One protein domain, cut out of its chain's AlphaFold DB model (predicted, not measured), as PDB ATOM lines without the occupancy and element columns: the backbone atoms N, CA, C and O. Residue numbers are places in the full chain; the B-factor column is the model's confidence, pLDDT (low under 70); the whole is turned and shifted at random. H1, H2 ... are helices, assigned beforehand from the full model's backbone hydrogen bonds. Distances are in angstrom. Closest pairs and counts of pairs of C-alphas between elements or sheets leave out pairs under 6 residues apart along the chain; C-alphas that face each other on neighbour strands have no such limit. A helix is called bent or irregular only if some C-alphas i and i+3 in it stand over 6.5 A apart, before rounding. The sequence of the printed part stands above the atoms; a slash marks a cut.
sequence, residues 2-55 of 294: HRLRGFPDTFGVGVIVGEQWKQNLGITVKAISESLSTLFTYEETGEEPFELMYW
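This is residues 2 to 55 of the 294 residues of the protein "Sugar ABC transporter substrate-binding protein" of Caldivirga sp. MG_3 (UniProt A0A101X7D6). The model is a long helix, H1, and a shorter helix, H2, set away from each other and joined by a drawn-out link, residues 26 to 35, that folds back along H1. A tail, residues 46 to 55, folds back from the end of H2 toward the middle. The printed part has 54 residues with two named helices, H1 then H2, and no named strand; its class is all helix. It is only just loose, close to compact, with a radius of gyration of the C-alphas of 12.1 A, and only just elongated, spanning 34 by 22 by 19 A.

Start at His 2 and read on to H1, residues 8 to 25; past it, residues 26 to 35 lead to H2, residues 36 to 45. The link between them has 10 residues and is short, not tight. The two helices are apart, with no C-alpha of the one within 8 A of the other. Look at the backbone O and N atoms inside H1 and H2: in both helices, every O i to N i+4 pair is within hydrogen-bond range.

Find C-alpha 8 at (12.895, 35.193, 30.441); from there H1 runs 25.2 A to C-alpha 25 at (31.826, 35.252, 47.020). Next find C-alpha 36 at (18.227, 29.099, 20.473), where H2 begins; it runs 14.1 A to C-alpha 45. Neither helix is bent.

The two C-alphas farthest apart are those of Asn 24 and Glu 44, at 34.4 A. The printed part has no cut. In the B-factor column the mean pLDDT of the printed part is 73.1; look for values under 70 at residues 2 to 9, 36, 40 and 43 to 49.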
ATOM      1  N   HIS A   2      17.186  44.261  19.868       26.77
ATOM      2  CA  HIS A   2      17.338  42.981  20.575       26.77
ATOM      3  C   HIS A   2      16.302  41.933  20.154       26.77
ATOM      4  O   HIS A   2      15.142  42.285  19.943       26.77
ATOM      5  N   ARG A   3      16.692  40.654  20.073       23.06
ATOM      6  CA  ARG A   3      15.755  39.525  19.970       23.06
ATOM      7  C   ARG A   3      16.231  38.356  20.844       23.06
ATOM      8  O   ARG A   3      17.386  37.968  20.771       23.06
ATOM      9  N   LEU A   4      15.298  37.902  21.684       29.67
ATOM     10  CA  LEU A   4      15.389  36.958  22.807       29.67
ATOM     11  C   LEU A   4      15.509  35.486  22.364       29.67
ATOM     12  O   LEU A   4      14.926  35.143  21.328       29.67
ATOM     13  N   ARG A   5      16.104  34.621  23.213       36.91
ATOM     14  CA  ARG A   5      15.433  33.437  23.821       36.91
ATOM     15  C   ARG A   5      16.351  32.552  24.703       36.91
ATOM     16  O   ARG A   5      17.073  31.709  24.195       36.91
ATOM     17  N   GLY A   6      16.194  32.690  26.020       36.72
ATOM     18  CA  GLY A   6      15.859  31.595  26.951       36.72
ATOM     19  C   GLY A   6      14.474  31.924  27.538       36.72
ATOM     20  O   GLY A   6      13.941  32.993  27.206       36.72
ATOM     21  N   PHE A   7      13.857  31.074  28.366       50.72
ATOM     22  CA  PHE A   7      12.688  31.548  29.118       50.72
ATOM     23  C   PHE A   7      13.136  32.801  29.915       50.72
ATOM     24  O   PHE A   7      14.230  32.807  30.479       50.72
ATOM     25  N   PRO A   8      12.414  33.934  29.859       57.44
ATOM     26  CA  PRO A   8      12.895  35.193  30.441       57.44
ATOM     27  C   PRO A   8      13.180  35.091  31.951       57.44
ATOM     28  O   PRO A   8      13.971  35.871  32.481       57.44
ATOM     29  N   ASP A   9      12.586  34.103  32.619       69.62
ATOM     30  CA  ASP A   9      12.881  33.700  33.990       69.62
ATOM     31  C   ASP A   9      14.299  33.112  34.156       69.62
ATOM     32  O   ASP A   9      14.995  33.537  35.072       69.62
ATOM     33  N   THR A  10      14.796  32.232  33.277       75.38
ATOM     34  CA  THR A  10      16.128  31.605  33.421       75.38
ATOM     35  C   THR A  10      17.264  32.605  33.234       75.38
ATOM     36  O   THR A  10      18.241  32.581  33.986       75.38
ATOM     37  N   PHE A  11      17.120  33.556  32.304       78.62
ATOM     38  CA  PHE A  11      18.065  34.671  32.186       78.62
ATOM     39  C   PHE A  11      18.036  35.558  33.438       78.62
ATOM     40  O   PHE A  11      19.089  35.924  33.961       78.62
ATOM     41  N   GLY A  12      16.839  35.871  33.950       82.12
ATOM     42  CA  GLY A  12      16.671  36.622  35.194       82.12
ATOM     43  C   GLY A  12      17.330  35.932  36.391       82.12
ATOM     44  O   GLY A  12      18.054  36.579  37.146       82.12
ATOM     45  N   VAL A  13      17.160  34.612  36.518       81.31
ATOM     46  CA  VAL A  13      17.845  33.788  37.524       81.31
ATOM     47  C   VAL A  13      19.360  33.898  37.364       81.31
ATOM     48  O   VAL A  13      20.041  34.180  38.344       81.31
ATOM     49  N   GLY A  14      19.895  33.766  36.145       81.19
ATOM     50  CA  GLY A  14      21.332  33.906  35.885       81.19
ATOM     51  C   GLY A  14      21.900  35.273  36.292       81.19
ATOM     52  O   GLY A  14      22.985  35.345  36.869       81.19
ATOM     53  N   VAL A  15      21.155  36.359  36.056       87.06
ATOM     54  CA  VAL A  15      21.534  37.711  36.506       87.06
ATOM     55  C   VAL A  15      21.560  37.794  38.033       87.06
ATOM     56  O   VAL A  15      22.564  38.225  38.597       87.06
ATOM     57  N   ILE A  16      20.496  37.342  38.707       87.75
ATOM     58  CA  ILE A  16      20.383  37.392  40.173       87.75
ATOM     59  C   ILE A  16      21.471  36.542  40.838       87.75
ATOM     60  O   ILE A  16      22.137  37.008  41.763       87.75
ATOM     61  N   VAL A  17      21.683  35.315  40.356       84.38
ATOM     62  CA  VAL A  17      22.746  34.423  40.844       84.38
ATOM     63  C   VAL A  17      24.105  35.096  40.679       84.38
ATOM     64  O   VAL A  17      24.895  35.117  41.621       84.38
ATOM     65  N   GLY A  18      24.359  35.722  39.527       86.44
ATOM     66  CA  GLY A  18      25.614  36.420  39.286       86.44
ATOM     67  C   GLY A  18      25.854  37.621  40.197       86.44
ATOM     68  O   GLY A  18      26.966  37.807  40.696       86.44
ATOM     69  N   GLU A  19      24.817  38.409  40.476       90.25
ATOM     70  CA  GLU A  19      24.893  39.506  41.444       90.25
ATOM     71  C   GLU A  19      25.178  38.991  42.859       90.25
ATOM     72  O   GLU A  19      26.056  39.524  43.544       90.25
ATOM     73  N   GLN A  20      24.494  37.926  43.281       89.31
ATOM     74  CA  GLN A  20      24.695  37.314  44.594       89.31
ATOM     75  C   GLN A  20      26.093  36.713  44.741       89.31
ATOM     76  O   GLN A  20      26.726  36.880  45.783       89.31
ATOM     77  N   TRP A  21      26.614  36.047  43.712       90.62
ATOM     78  CA  TRP A  21      27.967  35.490  43.725       90.62
ATOM     79  C   TRP A  21      29.028  36.582  43.788       90.62
ATOM     80  O   TRP A  21      29.984  36.473  44.557       90.62
ATOM     81  N   LYS A  22      28.826  37.687  43.070       91.50
ATOM     82  CA  LYS A  22      29.716  38.844  43.164       91.50
ATOM     83  C   LYS A  22      29.714  39.446  44.567       91.50
ATOM     84  O   LYS A  22      30.781  39.752  45.090       91.50
ATOM     85  N   GLN A  23      28.537  39.611  45.170       95.00
ATOM     86  CA  GLN A  23      28.386  40.207  46.501       95.00
ATOM     87  C   GLN A  23      28.929  39.311  47.620       95.00
ATOM     88  O   GLN A  23      29.625  39.799  48.505       95.00
ATOM     89  N   ASN A  24      28.622  38.014  47.577       94.69
ATOM     90  CA  ASN A  24      28.882  37.095  48.686       94.69
ATOM     91  C   ASN A  24      30.206  36.337  48.549       94.69
ATOM     92  O   ASN A  24      30.796  35.959  49.557       94.69
ATOM     93  N   LEU A  25      30.662  36.095  47.316       93.25
ATOM     94  CA  LEU A  25      31.826  35.252  47.020       93.25
ATOM     95  C   LEU A  25      32.936  36.004  46.269       93.25
ATOM     96  O   LEU A  25      34.022  35.464  46.087       93.25
ATOM     97  N   GLY A  26      32.681  37.234  45.806       92.94
ATOM     98  CA  GLY A  26      33.619  37.986  44.967       92.94
ATOM     99  C   GLY A  26      33.780  37.420  43.549       92.94
ATOM    100  O   GLY A  26      34.644  37.877  42.803       92.94
ATOM    101  N   ILE A  27      32.952  36.445  43.160       90.44
ATOM    102  CA  ILE A  27      33.004  35.799  41.847       90.44
ATOM    103  C   ILE A  27      32.201  36.644  40.859       90.44
ATOM    104  O   ILE A  27      31.021  36.912  41.070       90.44
ATOM    105  N   THR A  28      32.832  37.070  39.767       89.00
ATOM    106  CA  THR A  28      32.153  37.843  38.722       89.00
ATOM    107  C   THR A  28      31.738  36.920  37.591       89.00
ATOM    108  O   THR A  28      32.585  36.437  36.853       89.00
ATOM    109  N   VAL A  29      30.431  36.737  37.428       84.06
ATOM    110  CA  VAL A  29      29.838  36.059  36.271       84.06
ATOM    111  C   VAL A  29      28.928  37.028  35.522       84.06
ATOM    112  O   VAL A  29      28.380  37.969  36.102       84.06
ATOM    113  N   LYS A  30      28.785  36.816  34.216       83.31
ATOM    114  CA  LYS A  30      27.924  37.622  33.351       83.31
ATOM    115  C   LYS A  30      26.958  36.697  32.628       83.31
ATOM    116  O   LYS A  30      27.392  35.853  31.855       83.31
ATOM    117  N   ALA A  31      25.660  36.912  32.830       83.69
ATOM    118  CA  ALA A  31      24.648  36.239  32.032       83.69
ATOM    119  C   ALA A  31      24.788  36.662  30.560       83.69
ATOM    120  O   ALA A  31      24.767  37.856  30.235       83.69
ATOM    121  N   ILE A  32      24.952  35.680  29.677       78.12
ATOM    122  CA  ILE A  32      24.932  35.867  28.227       78.12
ATOM    123  C   ILE A  32      23.570  35.431  27.687       78.12
ATOM    124  O   ILE A  32      22.918  34.553  28.246       78.12
ATOM    125  N   SER A  33      23.114  36.084  26.623       76.38
ATOM    126  CA  SER A  33      21.883  35.714  25.930       76.38
ATOM    127  C   SER A  33      22.208  35.510  24.465       76.38
ATOM    128  O   SER A  33      22.716  36.420  23.813       76.38
ATOM    129  N   GLU A  34      21.896  34.317  23.978       75.62
ATOM    130  CA  GLU A  34      22.131  33.886  22.606       75.62
ATOM    131  C   GLU A  34      20.820  33.419  21.969       75.62
ATOM    132  O   GLU A  34      19.796  33.261  22.643       75.62
ATOM    133  N   SER A  35      20.824  33.236  20.648       76.19
ATOM    134  CA  SER A  35      19.678  32.634  19.962       76.19
ATOM    135  C   SER A  35      19.596  31.133  20.261       76.19
ATOM    136  O   SER A  35      20.630  30.491  20.423       76.19
ATOM    137  N   LEU A  36      18.390  30.547  20.259       69.50
ATOM    138  CA  LEU A  36      18.227  29.099  20.473       69.50
ATOM    139  C   LEU A  36      19.056  28.265  19.492       69.50
ATOM    140  O   LEU A  36      19.731  27.337  19.905       69.50
ATOM    141  N   SER A  37      19.059  28.625  18.204       74.81
ATOM    142  CA  SER A  37      19.881  27.934  17.202       74.81
ATOM    143  C   SER A  37      21.370  28.003  17.523       74.81
ATOM    144  O   SER A  37      22.092  27.051  17.266       74.81
ATOM    145  N   THR A  38      21.827  29.119  18.093       79.12
ATOM    146  CA  THR A  38      23.223  29.295  18.500       79.12
ATOM    147  C   THR A  38      23.550  28.429  19.716       79.12
ATOM    148  O   THR A  38      24.578  27.769  19.707       79.12
ATOM    149  N   LEU A  39      22.662  28.377  20.716       70.06
ATOM    150  CA  LEU A  39      22.829  27.508  21.885       70.06
ATOM    151  C   LEU A  39      22.878  26.027  21.490       70.06
ATOM    152  O   LEU A  39      23.819  25.345  21.873       70.06
ATOM    153  N   PHE A  40      21.950  25.566  20.641       69.31
ATOM    154  CA  PHE A  40      21.985  24.196  20.113       69.31
ATOM    155  C   PHE A  40      23.233  23.928  19.264       69.31
ATOM    156  O   PHE A  40      23.759  22.827  19.280       69.31
ATOM    157  N   THR A  41      23.758  24.933  18.556       71.50
ATOM    158  CA  THR A  41      25.034  24.774  17.836       71.50
ATOM    159  C   THR A  41      26.194  24.576  18.811       71.50
ATOM    160  O   THR A  41      27.062  23.752  18.550       71.50
ATOM    161  N   TYR A  42      26.236  25.311  19.926       70.75
ATOM    162  CA  TYR A  42      27.276  25.122  20.943       70.75
ATOM    163  C   TYR A  42      27.212  23.724  21.560       70.75
ATOM    164  O   TYR A  42      28.248  23.078  21.667       70.75
ATOM    165  N   GLU A  43      26.005  23.237  21.846       61.81
ATOM    166  CA  GLU A  43      25.749  21.873  22.323       61.81
ATOM    167  C   GLU A  43      26.198  20.814  21.298       61.81
ATOM    168  O   GLU A  43      26.953  19.902  21.621       61.81
ATOM    169  N   GLU A  44      25.825  20.970  20.023       61.62
ATOM    170  CA  GLU A  44      26.186  20.026  18.952       61.62
ATOM    171  C   GLU A  44      27.692  20.000  18.644       61.62
ATOM    172  O   GLU A  44      28.230  18.979  18.208       61.62
ATOM    173  N   THR A  45      28.381  21.130  18.819       63.19
ATOM    174  CA  THR A  45      29.799  21.283  18.447       63.19
ATOM    175  C   THR A  45      30.760  21.137  19.624       63.19
ATOM    176  O   THR A  45      31.948  20.893  19.409       63.19
ATOM    177  N   GLY A  46      30.277  21.282  20.862       60.06
ATOM    178  CA  GLY A  46      31.097  21.367  22.072       60.06
ATOM    179  C   GLY A  46      31.936  22.651  22.173       60.06
ATOM    180  O   GLY A  46      32.776  22.769  23.070       60.06
ATOM    181  N   GLU A  47      31.748  23.614  21.263       67.06
ATOM    182  CA  GLU A  47      32.405  24.926  21.277       67.06
ATOM    183  C   GLU A  47      31.592  25.918  22.118       67.06
ATOM    184  O   GLU A  47      31.077  26.924  21.631       67.06
ATOM    185  N   GLU A  48      31.445  25.612  23.404       67.31
ATOM    186  CA  GLU A  48      30.650  26.417  24.326       67.31
ATOM    187  C   GLU A  48      31.422  27.673  24.770       67.31
ATOM    188  O   GLU A  48      32.472  27.564  25.411       67.31
ATOM    189  N   PRO A  49      30.933  28.897  24.489       68.50
ATOM    190  CA  PRO A  49      31.556  30.128  24.978       68.50
ATOM    191  C   PRO A  49      31.179  30.439  26.437       68.50
ATOM    192  O   PRO A  49      31.416  31.556  26.904       68.50
ATOM    193  N   PHE A  50      30.533  29.505  27.139       72.00
ATOM    194  CA  PHE A  50      30.042  29.677  28.501       72.00
ATOM    195  C   PHE A  50      30.760  28.748  29.481       72.00
ATOM    196  O   PHE A  50      31.116  27.623  29.158       72.00
ATOM    197  N   GLU A  51      30.975  29.244  30.699       74.81
ATOM    198  CA  GLU A  51      31.597  28.483  31.796       74.81
ATOM    199  C   GLU A  51      30.549  27.826  32.708       74.81
ATOM    200  O   GLU A  51      30.867  26.930  33.482       74.81
ATOM    201  N   LEU A  52      29.301  28.305  32.644       76.81
ATOM    202  CA  LEU A  52      28.166  27.838  33.434       76.81
ATOM    203  C   LEU A  52      26.914  27.864  32.564       76.81
ATOM    204  O   LEU A  52      26.647  28.862  31.889       76.81
ATOM    205  N   MET A  53      26.114  26.806  32.655       75.38
ATOM    206  CA  MET A  53      24.831  26.696  31.974       75.38
ATOM    207  C   MET A  53      23.716  26.459  32.987       75.38
ATOM    208  O   MET A  53      23.845  25.655  33.907       75.38
ATOM    209  N   TYR A  54      22.601  27.167  32.806       73.31
ATOM    210  CA  TYR A  54      21.351  26.793  33.454       73.31
ATOM    211  C   TYR A  54      20.687  25.722  32.593       73.31
ATOM    212  O   TYR A  54      20.266  26.018  31.473       73.31
ATOM    213  N   TRP A  55      20.598  24.502  33.114       70.56
ATOM    214  CA  TRP A  55      20.079  23.349  32.387       70.56
ATOM    215  C   TRP A  55      18.854  22.738  33.071       70.56
ATOM    216  O   TRP A  55      18.609  22.947  34.262       70.56
TER     217      TRP A  55